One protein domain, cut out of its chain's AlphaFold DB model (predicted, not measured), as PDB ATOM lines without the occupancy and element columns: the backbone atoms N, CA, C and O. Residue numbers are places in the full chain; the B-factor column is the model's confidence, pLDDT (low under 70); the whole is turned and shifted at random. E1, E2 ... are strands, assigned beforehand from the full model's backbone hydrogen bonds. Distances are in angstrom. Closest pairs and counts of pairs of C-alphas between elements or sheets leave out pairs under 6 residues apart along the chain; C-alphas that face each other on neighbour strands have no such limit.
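Overview. This is residues 2 to 67 of the 97 residues of the protein "Molybdopterin molybdenumtransferase" of Staphylococcus aureus (UniProt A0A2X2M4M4). A fold with little regular structure, made largely of long loops, holds two small separate strand pairs: E1 with E2, parallel, and the hairpin E3 and E4, antiparallel. The hairpin's turn and the last residue, Glu 67, make the two far ends. The 66 printed residues have no named helix and four strands, in the order E1 E2 E3 E4, with 12 residues in them, all strand by class. The whole is compact, radius of gyration of the C-alphas 11.9 A, and only just elongated, spanning 36 by 24 by 20 A.

Arrangement. E1, residues 3 to 5, and E2, residues 21 to 23, are parallel at 15 degrees; N 5 and O 22 are within hydrogen-bond range at 2.8 A. E3, residues 42 to 44, and E4, residues 49 to 51, form an antiparallel hairpin at 167 degrees; N 50 and O 43 are within hydrogen-bond range at 2.9 A. E1 and E2 are each apart from E3 and E4.

Along the chain. E1, 6.8 A long, begins at C-alpha 3 (381.846, 317.652, 320.237). E2 measures 6.0 A and E3 6.3 A. E4, 6.9 A, ends at C-alpha 51 (370.785, 307.680, 311.608).

Size, cuts and confidence. The C-alphas farthest apart, of Glu 46 and Glu 67, are 39.1 A apart. The links E1 to E2 and E2 to E3 are long. The printed part has no cut, and no printed residue is under 70 in pLDDT.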
ATOM      1  N   ILE A   2     379.490 318.073 316.691       94.81
ATOM      2  CA  ILE A   2     379.980 319.329 317.286       94.81
ATOM      3  C   ILE A   2     380.929 319.116 318.467       94.81
ATOM      4  O   ILE A   2     381.671 320.035 318.794       94.81
ATOM      5  N   ASP A   3     380.951 317.944 319.107       95.94
ATOM      6  CA  ASP A   3     381.846 317.652 320.237       95.94
ATOM      7  C   ASP A   3     382.068 316.145 320.440       95.94
ATOM      8  O   ASP A   3     381.382 315.329 319.817       95.94
ATOM      9  N   HIS A   4     383.008 315.792 321.321       95.69
ATOM     10  CA  HIS A   4     383.370 314.422 321.687       95.69
ATOM     11  C   HIS A   4     383.672 314.317 323.189       95.69
ATOM     12  O   HIS A   4     384.669 314.868 323.653       95.69
ATOM     13  N   ILE A   5     382.856 313.577 323.947       97.25
ATOM     14  CA  ILE A   5     383.014 313.432 325.403       97.25
ATOM     15  C   ILE A   5     383.076 311.968 325.856       97.25
ATOM     16  O   ILE A   5     382.341 311.097 325.381       97.25
ATOM     17  N   GLY A   6     383.980 311.707 326.803       97.00
ATOM     18  CA  GLY A   6     384.127 310.431 327.504       97.00
ATOM     19  C   GLY A   6     383.510 310.455 328.904       97.00
ATOM     20  O   GLY A   6     383.112 311.510 329.398       97.00
ATOM     21  N   ALA A   7     383.456 309.294 329.564       95.00
ATOM     22  CA  ALA A   7     383.025 309.204 330.958       95.00
ATOM     23  C   ALA A   7     383.883 310.108 331.863       95.00
ATOM     24  O   ALA A   7     385.106 310.151 331.726       95.00
ATOM     25  N   GLY A   8     383.235 310.828 332.781       93.75
ATOM     26  CA  GLY A   8     383.887 311.816 333.649       93.75
ATOM     27  C   GLY A   8     384.079 313.206 333.027       93.75
ATOM     28  O   GLY A   8     384.444 314.128 333.751       93.75
ATOM     29  N   SER A   9     383.786 313.383 331.734       94.44
ATOM     30  CA  SER A   9     383.796 314.684 331.056       94.44
ATOM     31  C   SER A   9     382.378 315.183 330.772       94.44
ATOM     32  O   SER A   9     381.446 314.397 330.600       94.44
ATOM     33  N   VAL A  10     382.233 316.505 330.681       95.31
ATOM     34  CA  VAL A  10     380.987 317.194 330.317       95.31
ATOM     35  C   VAL A  10     381.226 318.086 329.100       95.31
ATOM     36  O   VAL A  10     382.343 318.556 328.895       95.31
ATOM     37  N   SER A  11     380.189 318.299 328.286       95.88
ATOM     38  CA  SER A  11     380.222 319.267 327.186       95.88
ATOM     39  C   SER A  11     379.456 320.525 327.586       95.88
ATOM     40  O   SER A  11     378.317 320.432 328.042       95.88
ATOM     41  N   ASP A  12     380.056 321.695 327.360       95.75
ATOM     42  CA  ASP A  12     379.396 322.996 327.530       95.75
ATOM     43  C   ASP A  12     378.572 323.405 326.293       95.75
ATOM     44  O   ASP A  12     377.942 324.465 326.280       95.75
ATOM     45  N   LYS A  13     378.576 322.590 325.228       96.38
ATOM     46  CA  LYS A  13     377.838 322.884 323.995       96.38
ATOM     47  C   LYS A  13     376.360 322.524 324.143       96.38
ATOM     48  O   LYS A  13     376.000 321.534 324.780       96.38
ATOM     49  N   LEU A  14     375.509 323.327 323.512       97.56
ATOM     50  CA  LEU A  14     374.090 323.038 323.336       97.56
ATOM     51  C   LEU A  14     373.914 322.312 322.001       97.56
ATOM     52  O   LEU A  14     374.312 322.849 320.973       97.56
ATOM     53  N   VAL A  15     373.336 321.114 322.020       97.75
ATOM     54  CA  VAL A  15     373.001 320.364 320.805       97.75
ATOM     55  C   VAL A  15     371.743 320.964 320.186       97.75
ATOM     56  O   VAL A  15     370.688 320.957 320.821       97.75
ATOM     57  N   GLY A  16     371.866 321.503 318.973       97.06
ATOM     58  CA  GLY A  16     370.753 322.019 318.181       97.06
ATOM     59  C   GLY A  16     370.266 321.063 317.089       97.06
ATOM     60  O   GLY A  16     370.643 319.890 317.019       97.06
ATOM     61  N   ASP A  17     369.418 321.592 316.206       95.12
ATOM     62  CA  ASP A  17     368.886 320.854 315.061       95.12
ATOM     63  C   ASP A  17     370.016 320.379 314.139       95.12
ATOM     64  O   ASP A  17     370.900 321.146 313.764       95.12
ATOM     65  N   HIS A  18     369.962 319.106 313.736       93.56
ATOM     66  CA  HIS A  18     370.969 318.460 312.881       93.56
ATOM     67  C   HIS A  18     372.392 318.418 313.466       93.56
ATOM     68  O   HIS A  18     373.354 318.122 312.752       93.56
ATOM     69  N   GLU A  19     372.536 318.636 314.771       96.06
ATOM     70  CA  GLU A  19     373.797 318.509 315.486       96.06
ATOM     71  C   GLU A  19     373.810 317.258 316.367       96.06
ATOM     72  O   GLU A  19     372.781 316.684 316.717       96.06
ATOM     73  N   ALA A  20     375.012 316.809 316.714       95.81
ATOM     74  CA  ALA A  20     375.209 315.702 317.638       95.81
ATOM     75  C   ALA A  20     376.590 315.790 318.287       95.81
ATOM     76  O   ALA A  20     377.543 316.320 317.703       95.81
ATOM     77  N   VAL A  21     376.696 315.221 319.483       96.56
ATOM     78  CA  VAL A  21     377.940 315.050 320.236       96.56
ATOM     79  C   VAL A  21     378.257 313.564 320.302       96.56
ATOM     80  O   VAL A  21     377.374 312.754 320.584       96.56
ATOM     81  N   ARG A  22     379.515 313.187 320.056       95.69
ATOM     82  CA  ARG A  22     379.957 311.807 320.266       95.69
ATOM     83  C   ARG A  22     380.091 311.596 321.761       95.69
ATOM     84  O   ARG A  22     380.796 312.353 322.425       95.69
ATOM     85  N   ILE A  23     379.429 310.576 322.277       97.25
ATOM     86  CA  ILE A  23     379.355 310.316 323.708       97.25
ATOM     87  C   ILE A  23     379.724 308.863 323.988       97.25
ATOM     88  O   ILE A  23     379.315 307.959 323.261       97.25
ATOM     89  N   MET A  24     380.516 308.643 325.034       97.00
ATOM     90  CA  MET A  24     380.806 307.307 325.556       97.00
ATOM     91  C   MET A  24     379.865 306.967 326.716       97.00
ATOM     92  O   MET A  24     379.415 307.854 327.443       97.00
ATOM     93  N   THR A  25     379.610 305.677 326.934       96.75
ATOM     94  CA  THR A  25     378.796 305.189 328.058       96.75
ATOM     95  C   THR A  25     379.279 305.754 329.396       96.75
ATOM     96  O   THR A  25     380.475 305.742 329.688       96.75
ATOM     97  N   GLY A  26     378.339 306.233 330.216       95.31
ATOM     98  CA  GLY A  26     378.615 306.822 331.531       95.31
ATOM     99  C   GLY A  26     378.967 308.313 331.513       95.31
ATOM    100  O   GLY A  26     379.130 308.903 332.578       95.31
ATOM    101  N   ALA A  27     379.076 308.943 330.340       97.06
ATOM    102  CA  ALA A  27     379.176 310.396 330.243       97.06
ATOM    103  C   ALA A  27     377.808 311.071 330.446       97.06
ATOM    104  O   ALA A  27     376.754 310.488 330.182       97.06
ATOM    105  N   GLN A  28     377.831 312.321 330.908       96.44
ATOM    106  CA  GLN A  28     376.619 313.115 331.086       96.44
ATOM    107  C   GLN A  28     376.026 313.513 329.728       96.44
ATOM    108  O   GLN A  28     376.753 313.933 328.829       96.44
ATOM    109  N   ILE A  29     374.699 313.430 329.600       97.06
ATOM    110  CA  ILE A  29     373.982 313.876 328.400       97.06
ATOM    111  C   ILE A  29     374.168 315.397 328.215       97.06
ATOM    112  O   ILE A  29     373.864 316.148 329.149       97.06
ATOM    113  N   PRO A  30     374.660 315.865 327.049       97.19
ATOM    114  CA  PRO A  30     374.794 317.287 326.747       97.19
ATOM    115  C   PRO A  30     373.450 318.011 326.743       97.19
ATOM    116  O   PRO A  30     372.410 317.428 326.429       97.19
ATOM    117  N   ASN A  31     373.471 319.312 327.025       97.00
ATOM    118  CA  ASN A  31     372.267 320.133 326.935       97.00
ATOM    119  C   ASN A  31     371.695 320.089 325.509       97.00
ATOM    120  O   ASN A  31     372.442 320.138 324.535       97.00
ATOM    121  N   GLY A  32     370.368 320.036 325.389       96.94
ATOM    122  CA  GLY A  32     369.667 319.996 324.099       96.94
ATOM    123  C   GLY A  32     369.488 318.593 323.510       96.94
ATOM    124  O   GLY A  32     368.565 318.394 322.729       96.94
ATOM    125  N   ALA A  33     370.283 317.601 323.931       97.50
ATOM    126  CA  ALA A  33     370.085 316.211 323.527       97.50
ATOM    127  C   ALA A  33     369.033 315.512 324.405       97.50
ATOM    128  O   ALA A  33     368.999 315.698 325.623       97.50
ATOM    129  N   ASP A  34     368.196 314.671 323.796       97.19
ATOM    130  CA  ASP A  34     367.129 313.939 324.485       97.19
ATOM    131  C   ASP A  34     367.105 312.431 324.189       97.19
ATOM    132  O   ASP A  34     366.248 311.726 324.716       97.19
ATOM    133  N   ALA A  35     368.051 311.916 323.402       97.69
ATOM    134  CA  ALA A  35     368.258 310.492 323.149       97.69
ATOM    135  C   ALA A  35     369.735 310.210 322.835       97.69
ATOM    136  O   ALA A  35     370.469 311.098 322.394       97.69
ATOM    137  N   VAL A  36     370.167 308.960 323.016       97.69
ATOM    138  CA  VAL A  36     371.488 308.494 322.571       97.69
ATOM    139  C   VAL A  36     371.312 307.470 321.455       97.69
ATOM    140  O   VAL A  36     370.683 306.423 321.620       97.69
ATOM    141  N   VAL A  37     371.901 307.760 320.298       97.25
ATOM    142  CA  VAL A  37     371.945 306.838 319.162       97.25
ATOM    143  C   VAL A  37     373.166 305.937 319.319       97.25
ATOM    144  O   VAL A  37     374.292 306.425 319.383       97.25
ATOM    145  N   MET A  38     372.950 304.621 319.366       96.88
ATOM    146  CA  MET A  38     374.050 303.650 319.378       96.88
ATOM    147  C   MET A  38     374.934 303.825 318.140       96.88
ATOM    148  O   MET A  38     374.422 304.039 317.038       96.88
ATOM    149  N   PHE A  39     376.249 303.693 318.306       94.38
ATOM    150  CA  PHE A  39     377.213 303.969 317.242       94.38
ATOM    151  C   PHE A  39     376.952 303.126 315.981       94.38
ATOM    152  O   PHE A  39     376.987 303.634 314.863       94.38
ATOM    153  N   GLU A  40     376.559 301.867 316.155       96.06
ATOM    154  CA  GLU A  40     376.226 300.914 315.091       96.06
ATOM    155  C   GLU A  40     374.984 301.323 314.277       96.06
ATOM    156  O   GLU A  40     374.785 300.868 313.147       96.06
ATOM    157  N   GLN A  41     374.134 302.188 314.838       97.25
ATOM    158  CA  GLN A  41     372.952 302.748 314.175       97.25
ATOM    159  C   GLN A  41     373.255 304.051 313.424       97.25
ATOM    160  O   GLN A  41     372.344 304.637 312.832       97.25
ATOM    161  N   THR A  42     374.520 304.479 313.410       95.19
ATOM    162  CA  THR A  42     374.989 305.644 312.659       95.19
ATOM    163  C   THR A  42     375.796 305.238 311.429       95.19
ATOM    164  O   THR A  42     376.335 304.132 311.337       95.19
ATOM    165  N   ILE A  43     375.856 306.138 310.452       95.00
ATOM    166  CA  ILE A  43     376.866 306.118 309.393       95.00
ATOM    167  C   ILE A  43     377.544 307.478 309.430       95.00
ATOM    168  O   ILE A  43     376.891 308.490 309.177       95.00
ATOM    169  N   GLU A  44     378.828 307.485 309.766       90.50
ATOM    170  CA  GLU A  44     379.672 308.676 309.755       90.50
ATOM    171  C   GLU A  44     380.237 308.869 308.338       90.50
ATOM    172  O   GLU A  44     380.750 307.933 307.722       90.50
ATOM    173  N   LEU A  45     380.073 310.076 307.809       89.88
ATOM    174  CA  LEU A  45     380.689 310.581 306.583       89.88
ATOM    175  C   LEU A  45     381.698 311.669 306.992       89.88
ATOM    176  O   LEU A  45     381.752 312.025 308.165       89.88
ATOM    177  N   GLU A  46     382.478 312.209 306.053       86.38
ATOM    178  CA  GLU A  46     383.567 313.157 306.370       86.38
ATOM    179  C   GLU A  46     383.124 314.304 307.296       86.38
ATOM    180  O   GLU A  46     383.713 314.485 308.358       86.38
ATOM    181  N   ASP A  47     382.029 314.993 306.954       85.88
ATOM    182  CA  ASP A  47     381.518 316.133 307.735       85.88
ATOM    183  C   ASP A  47     380.090 315.934 308.271       85.88
ATOM    184  O   ASP A  47     379.537 316.790 308.966       85.88
ATOM    185  N   THR A  48     379.448 314.813 307.939       91.69
ATOM    186  CA  THR A  48     378.032 314.567 308.257       91.69
ATOM    187  C   THR A  48     377.817 313.173 308.826       91.69
ATOM    188  O   THR A  48     378.703 312.324 308.816       91.69
ATOM    189  N   PHE A  49     376.627 312.926 309.358       93.00
ATOM    190  CA  PHE A  49     376.234 311.607 309.830       93.00
ATOM    191  C   PHE A  49     374.778 311.345 309.466       93.00
ATOM    192  O   PHE A  49     373.986 312.269 309.277       93.00
ATOM    193  N   THR A  50     374.418 310.071 309.378       94.88
ATOM    194  CA  THR A  50     373.025 309.646 309.218       94.88
ATOM    195  C   THR A  50     372.648 308.651 310.302       94.88
ATOM    196  O   THR A  50     373.507 307.950 310.843       94.88
ATOM    197  N   ILE A  51     371.355 308.594 310.621       95.31
ATOM    198  CA  ILE A  51     370.785 307.680 311.608       95.31
ATOM    199  C   ILE A  51     369.869 306.704 310.869       95.31
ATOM    200  O   ILE A  51     369.030 307.110 310.067       95.31
ATOM    201  N   ARG A  52     370.027 305.403 311.127       95.69
ATOM    202  CA  ARG A  52     369.332 304.338 310.380       95.69
ATOM    203  C   ARG A  52     367.843 304.195 310.707       95.69
ATOM    204  O   ARG A  52     367.104 303.624 309.910       95.69
ATOM    205  N   LYS A  53     367.408 304.669 311.875       94.94
ATOM    206  CA  LYS A  53     366.025 304.581 312.366       94.94
ATOM    207  C   LYS A  53     365.690 305.790 313.251       94.94
ATOM    208  O   LYS A  53     366.611 306.395 313.792       94.94
ATOM    209  N   PRO A  54     364.410 306.141 313.448       94.81
ATOM    210  CA  PRO A  54     364.043 307.102 314.484       94.81
ATOM    211  C   PRO A  54     364.348 306.547 315.885       94.81
ATOM    212  O   PRO A  54     364.324 305.332 316.101       94.81
ATOM    213  N   PHE A  55     364.602 307.452 316.829       96.31
ATOM    214  CA  PHE A  55     364.808 307.159 318.247       96.31
ATOM    215  C   PHE A  55     363.779 307.923 319.070       96.31
ATOM    216  O   PHE A  55     363.391 309.037 318.713       96.31
ATOM    217  N   SER A  56     363.308 307.301 320.144       97.50
ATOM    218  CA  SER A  56     362.363 307.939 321.058       97.50
ATOM    219  C   SER A  56     363.092 308.794 322.085       97.50
ATOM    220  O   SER A  56     364.250 308.542 322.422       97.50
ATOM    221  N   LYS A  57     362.382 309.771 322.648       97.06
ATOM    222  CA  LYS A  57     362.870 310.533 323.794       97.06
ATOM    223  C   LYS A  57     363.278 309.593 324.936       97.06
ATOM    224  O   LYS A  57     362.543 308.663 325.266       97.06
ATOM    225  N   ASN A  58     364.416 309.888 325.554       97.06
ATOM    226  CA  ASN A  58     365.102 309.131 326.599       97.06
ATOM    227  C   ASN A  58     365.596 307.730 326.179       97.06
ATOM    228  O   ASN A  58     366.035 306.963 327.035       97.06
ATOM    229  N   GLU A  59     365.564 307.366 324.890       98.12
ATOM    230  CA  GLU A  59     366.124 306.087 324.438       98.12
ATOM    231  C   GLU A  59     367.641 306.060 324.692       98.12
ATOM    232  O   GLU A  59     368.363 306.994 324.336       98.12
ATOM    233  N   ASN A  60     368.113 304.980 325.327       97.56
ATOM    234  CA  ASN A  60     369.503 304.776 325.755       97.56
ATOM    235  C   ASN A  60     370.045 305.846 326.727       97.56
ATOM    236  O   ASN A  60     371.258 306.048 326.802       97.56
ATOM    237  N   ILE A  61     369.170 306.519 327.482       97.38
ATOM    238  CA  ILE A  61     369.555 307.447 328.550       97.38
ATOM    239  C   ILE A  61     369.165 306.855 329.901       97.38
ATOM    240  O   ILE A  61     367.986 306.610 330.150       97.38
ATOM    241  N   SER A  62     370.148 306.717 330.788       96.62
ATOM    242  CA  SER A  62     369.903 306.489 332.212       96.62
ATOM    243  C   SER A  62     369.495 307.796 332.885       96.62
ATOM    244  O   SER A  62     370.278 308.751 332.942       96.62
ATOM    245  N   LEU A  63     368.257 307.872 333.373       96.00
ATOM    246  CA  LEU A  63     367.722 309.084 333.983       96.00
ATOM    247  C   LEU A  63     368.237 309.254 335.412       96.00
ATOM    248  O   LEU A  63     368.429 308.302 336.168       96.00
ATOM    249  N   LYS A  64     368.423 310.515 335.817       94.75
ATOM    250  CA  LYS A  64     368.814 310.835 337.189       94.75
ATOM    251  C   LYS A  64     367.768 310.287 338.163       94.75
ATOM    252  O   LYS A  64     366.627 310.739 338.164       94.75
ATOM    253  N   GLY A  65     368.212 309.381 339.025       94.38
ATOM    254  CA  GLY A  65     367.383 308.767 340.055       94.38
ATOM    255  C   GLY A  65     366.470 307.645 339.559       94.38
ATOM    256  O   GLY A  65     365.476 307.362 340.216       94.38
ATOM    257  N   GLU A  66     366.779 307.022 338.416       95.44
ATOM    258  CA  GLU A  66     365.987 305.900 337.893       95.44
ATOM    259  C   GLU A  66     365.998 304.656 338.796       95.44
ATOM    260  O   GLU A  66     364.993 303.955 338.862       95.44
ATOM    261  N   GLU A  67     367.097 304.415 339.517       93.31
ATOM    262  CA  GLU A  67     367.227 303.285 340.449       93.31
ATOM    263  C   GLU A  67     366.809 303.659 341.880       93.31
ATOM    264  O   GLU A  67     366.185 302.876 342.591       93.31
TER     265      GLU A  67